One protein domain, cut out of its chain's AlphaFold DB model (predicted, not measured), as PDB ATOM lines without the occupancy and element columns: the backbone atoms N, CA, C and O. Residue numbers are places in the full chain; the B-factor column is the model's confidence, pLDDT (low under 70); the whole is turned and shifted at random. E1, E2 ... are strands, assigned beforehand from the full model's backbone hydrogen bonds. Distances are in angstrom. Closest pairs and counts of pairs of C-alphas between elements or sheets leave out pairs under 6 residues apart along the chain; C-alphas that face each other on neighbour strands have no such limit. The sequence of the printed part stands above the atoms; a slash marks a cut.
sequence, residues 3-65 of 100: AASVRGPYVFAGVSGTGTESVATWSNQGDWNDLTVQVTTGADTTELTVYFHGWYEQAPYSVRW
ATOM      1  N   ALA A   3       8.197 -44.147   8.798       96.69
ATOM      2  CA  ALA A   3       9.147 -43.888   9.866       96.69
ATOM      3  C   ALA A   3       9.084 -42.406  10.262       96.69
ATOM      4  O   ALA A   3       8.966 -41.537   9.397       96.69
ATOM      5  N   ALA A   4       9.174 -42.104  11.552       97.88
ATOM      6  CA  ALA A   4       9.208 -40.730  12.041       97.88
ATOM      7  C   ALA A   4       9.997 -40.625  13.344       97.88
ATOM      8  O   ALA A   4       9.873 -41.493  14.204       97.88
ATOM      9  N   SER A   5      10.740 -39.531  13.521       98.38
ATOM     10  CA  SER A   5      11.391 -39.235  14.800       98.38
ATOM     11  C   SER A   5      10.565 -38.252  15.600       98.38
ATOM     12  O   SER A   5      10.267 -37.143  15.136       98.38
ATOM     13  N   VAL A   6      10.215 -38.672  16.808       98.50
ATOM     14  CA  VAL A   6       9.307 -37.971  17.706       98.50
ATOM     15  C   VAL A   6       9.921 -37.826  19.092       98.50
ATOM     16  O   VAL A   6      10.834 -38.556  19.474       98.50
ATOM     17  N   ARG A   7       9.404 -36.872  19.859       98.44
ATOM     18  CA  ARG A   7       9.617 -36.785  21.303       98.44
ATOM     19  C   ARG A   7       8.416 -36.136  21.966       98.44
ATOM     20  O   ARG A   7       7.741 -35.303  21.353       98.44
ATOM     21  N   GLY A   8       8.216 -36.458  23.230       97.69
ATOM     22  CA  GLY A   8       7.144 -35.918  24.045       97.69
ATOM     23  C   GLY A   8       6.242 -37.006  24.617       97.69
ATOM     24  O   GLY A   8       6.430 -38.199  24.351       97.69
ATOM     25  N   PRO A   9       5.276 -36.592  25.443       97.38
ATOM     26  CA  PRO A   9       4.363 -37.516  26.086       97.38
ATOM     27  C   PRO A   9       3.327 -38.061  25.096       97.38
ATOM     28  O   PRO A   9       2.612 -37.291  24.458       97.38
ATOM     29  N   TYR A  10       3.230 -39.390  25.008       97.75
ATOM     30  CA  TYR A  10       2.227 -40.120  24.215       97.75
ATOM     31  C   TYR A  10       2.014 -39.568  22.796       97.75
ATOM     32  O   TYR A  10       0.937 -39.079  22.446       97.75
ATOM     33  N   VAL A  11       3.060 -39.649  21.977       98.31
ATOM     34  CA  VAL A  11       3.026 -39.237  20.572       98.31
ATOM     35  C   VAL A  11       2.578 -40.408  19.714       98.31
ATOM     36  O   VAL A  11       3.221 -41.454  19.720       98.31
ATOM     37  N   PHE A  12       1.507 -40.217  18.953       98.00
ATOM     38  CA  PHE A  12       0.978 -41.187  17.999       98.00
ATOM     39  C   PHE A  12       1.366 -40.791  16.578       98.00
ATOM     40  O   PHE A  12       1.357 -39.609  16.232       98.00
ATOM     41  N   ALA A  13       1.671 -41.787  15.752       98.00
ATOM     42  CA  ALA A  13       1.942 -41.642  14.328       98.00
ATOM     43  C   ALA A  13       1.209 -42.744  13.561       98.00
ATOM     44  O   ALA A  13       1.302 -43.919  13.923       98.00
ATOM     45  N   GLY A  14       0.505 -42.385  12.490       97.19
ATOM     46  CA  GLY A  14      -0.258 -43.354  11.713       97.19
ATOM     47  C   GLY A  14      -0.493 -42.955  10.266       97.19
ATOM     48  O   GLY A  14      -0.189 -41.839   9.843       97.19
ATOM     49  N   VAL A  15      -1.027 -43.912   9.508       96.94
ATOM     50  CA  VAL A  15      -1.413 -43.750   8.105       96.94
ATOM     51  C   VAL A  15      -2.832 -44.265   7.910       96.94
ATOM     52  O   VAL A  15      -3.168 -45.365   8.355       96.94
ATOM     53  N   SER A  16      -3.650 -43.473   7.227       95.56
ATOM     54  CA  SER A  16      -4.984 -43.843   6.756       95.56
ATOM     55  C   SER A  16      -5.114 -43.594   5.248       95.56
ATOM     56  O   SER A  16      -4.190 -43.094   4.603       95.56
ATOM     57  N   GLY A  17      -6.247 -43.994   4.663       91.56
ATOM     58  CA  GLY A  17      -6.475 -43.883   3.215       91.56
ATOM     59  C   GLY A  17      -5.783 -44.972   2.391       91.56
ATOM     60  O   GLY A  17      -5.821 -44.941   1.170       91.56
ATOM     61  N   THR A  18      -5.209 -45.990   3.035       89.75
ATOM     62  CA  THR A  18      -4.461 -47.081   2.393       89.75
ATOM     63  C   THR A  18      -5.296 -48.002   1.505       89.75
ATOM     64  O   THR A  18      -4.746 -48.949   0.959       89.75
ATOM     65  N   GLY A  19      -6.614 -47.809   1.385       86.56
ATOM     66  CA  GLY A  19      -7.519 -48.784   0.754       86.56
ATOM     67  C   GLY A  19      -7.604 -50.125   1.503       86.56
ATOM     68  O   GLY A  19      -8.248 -51.057   1.035       86.56
ATOM     69  N   THR A  20      -6.951 -50.218   2.661       87.50
ATOM     70  CA  THR A  20      -6.898 -51.357   3.581       87.50
ATOM     71  C   THR A  20      -7.151 -50.837   5.003       87.50
ATOM     72  O   THR A  20      -7.653 -49.723   5.188       87.50
ATOM     73  N   GLU A  21      -6.814 -51.620   6.028       89.38
ATOM     74  CA  GLU A  21      -6.851 -51.143   7.408       89.38
ATOM     75  C   GLU A  21      -5.842 -50.009   7.648       89.38
ATOM     76  O   GLU A  21      -4.719 -50.009   7.135       89.38
ATOM     77  N   SER A  22      -6.255 -49.030   8.455       92.75
ATOM     78  CA  SER A  22      -5.360 -47.966   8.917       92.75
ATOM     79  C   SER A  22      -4.404 -48.505   9.975       92.75
ATOM     80  O   SER A  22      -4.779 -49.332  10.804       92.75
ATOM     81  N   VAL A  23      -3.177 -47.995   9.977       96.12
ATOM     82  CA  VAL A  23      -2.112 -48.446  10.880       96.12
ATOM     83  C   VAL A  23      -1.597 -47.289  11.722       96.12
ATOM     84  O   VAL A  23      -1.541 -46.150  11.255       96.12
ATOM     85  N   ALA A  24      -1.201 -47.577  12.959       96.38
ATOM     86  CA  ALA A  24      -0.646 -46.588  13.873       96.38
ATOM     87  C   ALA A  24       0.345 -47.218  14.857       96.38
ATOM     88  O   ALA A  24       0.303 -48.416  15.135       96.38
ATOM     89  N   THR A  25       1.226 -46.385  15.398       97.88
ATOM     90  CA  THR A  25       2.159 -46.707  16.480       97.88
ATOM     91  C   THR A  25       2.343 -45.480  17.376       97.88
ATOM     92  O   THR A  25       1.938 -44.375  17.005       97.88
ATOM     93  N   TRP A  26       2.923 -45.650  18.564       98.19
ATOM     94  CA  TRP A  26       3.090 -44.561  19.523       98.19
ATOM     95  C   TRP A  26       4.327 -44.724  20.406       98.19
ATOM     96  O   TRP A  26       4.829 -45.832  20.600       98.19
ATOM     97  N   SER A  27       4.815 -43.612  20.958       98.19
ATOM     98  CA  SER A  27       5.866 -43.596  21.981       98.19
ATOM     99  C   SER A  27       5.560 -42.599  23.092       98.19
ATOM    100  O   SER A  27       4.764 -41.677  22.940       98.19
ATOM    101  N   ASN A  28       6.194 -42.802  24.244       97.81
ATOM    102  CA  ASN A  28       6.093 -41.918  25.399       97.81
ATOM    103  C   ASN A  28       7.493 -41.702  25.985       97.81
ATOM    104  O   ASN A  28       7.841 -42.272  27.015       97.81
ATOM    105  N   GLN A  29       8.331 -40.965  25.258       97.81
ATOM    106  CA  GLN A  29       9.727 -40.714  25.623       97.81
ATOM    107  C   GLN A  29      10.020 -39.217  25.508       97.81
ATOM    108  O   GLN A  29       9.636 -38.574  24.530       97.81
ATOM    109  N   GLY A  30      10.709 -38.666  26.509       96.56
ATOM    110  CA  GLY A  30      11.118 -37.257  26.513       96.56
ATOM    111  C   GLY A  30      12.239 -36.959  25.513       96.56
ATOM    112  O   GLY A  30      12.276 -35.873  24.928       96.56
ATOM    113  N   ASP A  31      13.110 -37.940  25.281       98.06
ATOM    114  CA  ASP A  31      14.162 -37.875  24.275       98.06
ATOM    115  C   ASP A  31      13.660 -38.299  22.892       98.06
ATOM    116  O   ASP A  31      12.646 -38.989  22.733       98.06
ATOM    117  N   TRP A  32      14.398 -37.870  21.867       98.38
ATOM    118  CA  TRP A  32      14.119 -38.258  20.492       98.38
ATOM    119  C   TRP A  32      14.210 -39.771  20.317       98.38
ATOM    120  O   TRP A  32      15.234 -40.382  20.616       98.38
ATOM    121  N   ASN A  33      13.150 -40.345  19.770       98.44
ATOM    122  CA  ASN A  33      13.044 -41.755  19.435       98.44
ATOM    123  C   ASN A  33      12.362 -41.909  18.076       98.44
ATOM    124  O   ASN A  33      11.698 -40.985  17.602       98.44
ATOM    125  N   ASP A  34      12.513 -43.085  17.476       97.56
ATOM    126  CA  ASP A  34      11.984 -43.359  16.149       97.56
ATOM    127  C   ASP A  34      10.803 -44.327  16.228       97.56
ATOM    128  O   ASP A  34      10.883 -45.414  16.800       97.56
ATOM    129  N   LEU A  35       9.699 -43.921  15.612       97.75
ATOM    130  CA  LEU A  35       8.512 -44.728  15.396       97.75
ATOM    131  C   LEU A  35       8.546 -45.302  13.990       97.75
ATOM    132  O   LEU A  35       8.771 -44.571  13.028       97.75
ATOM    133  N   THR A  36       8.290 -46.604  13.865       96.62
ATOM    134  CA  THR A  36       8.203 -47.288  12.570       96.62
ATOM    135  C   THR A  36       6.963 -48.168  12.522       96.62
ATOM    136  O   THR A  36       6.674 -48.888  13.477       96.62
ATOM    137  N   VAL A  37       6.237 -48.134  11.404       95.25
ATOM    138  CA  VAL A  37       5.095 -49.019  11.158       95.25
ATOM    139  C   VAL A  37       5.033 -49.440   9.688       95.25
ATOM    140  O   VAL A  37       5.330 -48.665   8.768       95.25
ATOM    141  N   GLN A  38       4.681 -50.704   9.454       94.00
ATOM    142  CA  GLN A  38       4.456 -51.209   8.104       94.00
ATOM    143  C   GLN A  38       3.124 -50.684   7.571       94.00
ATOM    144  O   GLN A  38       2.129 -50.654   8.283       94.00
ATOM    145  N   VAL A  39       3.133 -50.254   6.312       92.06
ATOM    146  CA  VAL A  39       1.975 -49.682   5.623       92.06
ATOM    147  C   VAL A  39       1.762 -50.517   4.373       92.06
ATOM    148  O   VAL A  39       2.706 -50.667   3.592       92.06
ATOM    149  N   THR A  40       0.546 -51.020   4.190       91.00
ATOM    150  CA  THR A  40       0.148 -51.816   3.026       91.00
ATOM    151  C   THR A  40      -0.962 -51.086   2.297       91.00
ATOM    152  O   THR A  40      -1.996 -50.806   2.897       91.00
ATOM    153  N   THR A  41      -0.762 -50.779   1.019       90.19
ATOM    154  CA  THR A  41      -1.766 -50.108   0.187       90.19
ATOM    155  C   THR A  41      -2.565 -51.105  -0.645       90.19
ATOM    156  O   THR A  41      -2.039 -52.143  -1.050       90.19
ATOM    157  N   GLY A  42      -3.825 -50.782  -0.923       87.31
ATOM    158  CA  GLY A  42      -4.627 -51.450  -1.940       87.31
ATOM    159  C   GLY A  42      -4.168 -51.079  -3.353       87.31
ATOM    160  O   GLY A  42      -3.380 -50.152  -3.542       87.31
ATOM    161  N   ALA A  43      -4.667 -51.810  -4.353       86.00
ATOM    162  CA  ALA A  43      -4.289 -51.611  -5.756       86.00
ATOM    163  C   ALA A  43      -4.700 -50.231  -6.306       86.00
ATOM    164  O   ALA A  43      -3.975 -49.661  -7.117       86.00
ATOM    165  N   ASP A  44      -5.820 -49.682  -5.828       86.62
ATOM    166  CA  ASP A  44      -6.387 -48.410  -6.299       86.62
ATOM    167  C   ASP A  44      -6.000 -47.208  -5.416       86.62
ATOM    168  O   ASP A  44      -6.542 -46.112  -5.555       86.62
ATOM    169  N   THR A  45      -5.086 -47.394  -4.460       89.38
ATOM    170  CA  THR A  45      -4.697 -46.340  -3.521       89.38
ATOM    171  C   THR A  45      -3.790 -45.313  -4.191       89.38
ATOM    172  O   THR A  45      -2.625 -45.585  -4.475       89.38
ATOM    173  N   THR A  46      -4.307 -44.100  -4.377       89.38
ATOM    174  CA  THR A  46      -3.557 -42.961  -4.935       89.38
ATOM    175  C   THR A  46      -3.247 -41.874  -3.914       89.38
ATOM    176  O   THR A  46      -2.416 -41.008  -4.173       89.38
ATOM    177  N   GLU A  47      -3.911 -41.901  -2.763       90.38
ATOM    178  CA  GLU A  47      -3.769 -40.903  -1.708       90.38
ATOM    179  C   GLU A  47      -3.614 -41.596  -0.357       90.38
ATOM    180  O   GLU A  47      -4.271 -42.596  -0.074       90.38
ATOM    181  N   LEU A  48      -2.718 -41.061   0.468       92.62
ATOM    182  CA  LEU A  48      -2.472 -41.518   1.828       92.62
ATOM    183  C   LEU A  48      -2.445 -40.311   2.752       92.62
ATOM    184  O   LEU A  48      -1.788 -39.313   2.454       92.62
ATOM    185  N   THR A  49      -3.066 -40.451   3.916       95.56
ATOM    186  CA  THR A  49      -3.030 -39.427   4.959       95.56
ATOM    187  C   THR A  49      -2.134 -39.903   6.084       95.56
ATOM    188  O   THR A  49      -2.468 -40.840   6.809       95.56
ATOM    189  N   VAL A  50      -0.987 -39.245   6.241       96.50
ATOM    190  CA  VAL A  50      -0.124 -39.420   7.412       96.50
ATOM    191  C   VAL A  50      -0.586 -38.454   8.492       96.50
ATOM    192  O   VAL A  50      -0.735 -37.260   8.233       96.50
ATOM    193  N   TYR A  51      -0.799 -38.955   9.705       97.12
ATOM    194  CA  TYR A  51      -1.268 -38.146  10.823       97.12
ATOM    195  C   TYR A  51      -0.422 -38.359  12.078       97.12
ATOM    196  O   TYR A  51       0.138 -39.433  12.310       97.12
ATOM    197  N   PHE A  52      -0.375 -37.312  12.900       98.00
ATOM    198  CA  PHE A  52       0.248 -37.308  14.216       98.00
ATOM    199  C   PHE A  52      -0.698 -36.659  15.217       98.00
ATOM    200  O   PHE A  52      -1.366 -35.674  14.898       98.00
ATOM    201  N   HIS A  53      -0.740 -37.183  16.436       97.62
ATOM    202  CA  HIS A  53      -1.454 -36.535  17.530       97.62
ATOM    203  C   HIS A  53      -0.821 -36.875  18.878       97.62
ATOM    204  O   HIS A  53      -0.119 -37.873  19.022       97.62
ATOM    205  N   GLY A  54      -1.069 -36.014  19.864       97.25
ATOM    206  CA  GLY A  54      -0.744 -36.289  21.258       97.25
ATOM    207  C   GLY A  54      -1.908 -36.967  21.969       97.25
ATOM    208  O   GLY A  54      -2.978 -37.187  21.387       97.25
ATOM    209  N   TRP A  55      -1.712 -37.256  23.249       97.06
ATOM    210  CA  TRP A  55      -2.790 -37.669  24.138       97.06
ATOM    211  C   TRP A  55      -3.419 -36.475  24.860       97.06
ATOM    212  O   TRP A  55      -2.802 -35.422  25.029       97.06
ATOM    213  N   TYR A  56      -4.666 -36.654  25.289       96.38
ATOM    214  CA  TYR A  56      -5.403 -35.654  26.051       96.38
ATOM    215  C   TYR A  56      -4.651 -35.250  27.329       96.38
ATOM    216  O   TYR A  56      -4.056 -36.092  28.006       96.38
ATOM    217  N   GLU A  57      -4.672 -33.949  27.634       96.69
ATOM    218  CA  GLU A  57      -4.020 -33.344  28.811       96.69
ATOM    219  C   GLU A  57      -2.509 -33.594  28.932       96.69
ATOM    220  O   GLU A  57      -1.922 -33.409  29.997       96.69
ATOM    221  N   GLN A  58      -1.847 -33.980  27.845       97.31
ATOM    222  CA  GLN A  58      -0.397 -34.098  27.829       97.31
ATOM    223  C   GLN A  58       0.271 -32.815  27.341       97.31
ATOM    224  O   GLN A  58      -0.317 -31.999  26.626       97.31
ATOM    225  N   ALA A  59       1.535 -32.643  27.731       96.62
ATOM    226  CA  ALA A  59       2.363 -31.566  27.208       96.62
ATOM    227  C   ALA A  59       2.546 -31.697  25.676       96.62
ATOM    228  O   ALA A  59       2.353 -32.780  25.116       96.62
ATOM    229  N   PRO A  60       2.946 -30.619  24.976       97.62
ATOM    230  CA  PRO A  60       3.168 -30.666  23.534       97.62
ATOM    231  C   PRO A  60       4.211 -31.712  23.121       97.62
ATOM    232  O   PRO A  60       5.199 -31.942  23.822       97.62
ATOM    233  N   TYR A  61       4.023 -32.289  21.935       98.00
ATOM    234  CA  TYR A  61       4.992 -33.177  21.299       98.00
ATOM    235  C   TYR A  61       5.755 -32.465  20.179       98.00
ATOM    236  O   TYR A  61       5.396 -31.372  19.740       98.00
ATOM    237  N   SER A  62       6.834 -33.079  19.701       98.38
ATOM    238  CA  SER A  62       7.568 -32.609  18.526       98.38
ATOM    239  C   SER A  62       7.831 -33.753  17.560       98.38
ATOM    240  O   SER A  62       8.145 -34.868  17.977       98.38
ATOM    241  N   VAL A  63       7.767 -33.443  16.269       98.12
ATOM    242  CA  VAL A  63       8.169 -34.328  15.173       98.12
ATOM    243  C   VAL A  63       9.295 -33.630  14.429       98.12
ATOM    244  O   VAL A  63       9.191 -32.442  14.129       98.12
ATOM    245  N   ARG A  64      10.392 -34.339  14.173       97.88
ATOM    246  CA  ARG A  64      11.576 -33.755  13.523       97.88
ATOM    247  C   ARG A  64      11.696 -34.140  12.065       97.88
ATOM    248  O   ARG A  64      12.068 -33.311  11.246       97.88
ATOM    249  N   TRP A  65      11.419 -35.396  11.752       97.62
ATOM    250  CA  TRP A  65      11.440 -35.884  10.385       97.62
ATOM    251  C   TRP A  65      10.406 -36.984  10.219       97.62
ATOM    252  O   TRP A  65      10.045 -37.669  11.179       97.62
TER     253      TRP A  65
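Overview. This is residues 3 to 65 of the 100 residues of an uncharacterized protein of Kitasatospora sp. Root187 (UniProt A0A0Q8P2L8). What shape does the printed part take? It is a long hairpin of two strands, E1 and E2, sharply folded back on itself into a strongly twisted sheet, with the short strands E3 and E4 set along the other side of E1, each beside a different part of it. The link of residues 38 to 48 makes one end of the long axis. What is it made of? The 63 printed residues hold four named strands, E1, E2, E3 and E4 in chain order, and no named helix, and the class is all strand. The sheet is branched and its neighbour pairs are antiparallel. How compact is it? It is only just compact, close to loose, with a radius of gyration of the C-alphas of 12.7 A, and elongated, spanning 38 by 21 by 14 A.

Arrangement. Which strands form the hairpin? E1, residues 3 to 16, and E2, residues 23 to 37, form an antiparallel hairpin; N 4 and O 35 are 2.9 A apart and N 13 and O 25 are 2.9 A apart, within hydrogen-bond range. E1 bends by 154 degrees at residue 7 and E2 by 172 degrees at residue 34. What is on the other side of E1 from E2? E3, residues 49 to 53, is antiparallel to E1 beside its residues 12 to 16, with N 14 and O 51 3.0 A apart. E4, residues 62 to 65, is antiparallel to E1 beside its residues 4 to 7, with N 62 and O 7 2.9 A apart. Which strands stay apart? E2 and E3 are apart, and so are E3 and E4.

Along the chain. Where does E1 begin? C-alpha 3 is at (9.147, -43.888, 9.866), and from first to last C-alpha E1 measures 14.5 A. How long are the others? E2 measures 7.2 A from first to last C-alpha, E3 13.0 A and E4 9.6 A. Where does E4 end? C-alpha 65 is at (11.440, -35.884, 10.385).

Size, cuts and confidence. How large is it? The two C-alphas farthest apart, those of Ala 43 and Ala 59, are 39.1 A apart. Is it continuous? The printed part has no cut; the link from E2 to E3 is long, with 11 residues. How confident is the model? Mean pLDDT of the printed part is 95.4, and no printed residue is under 70.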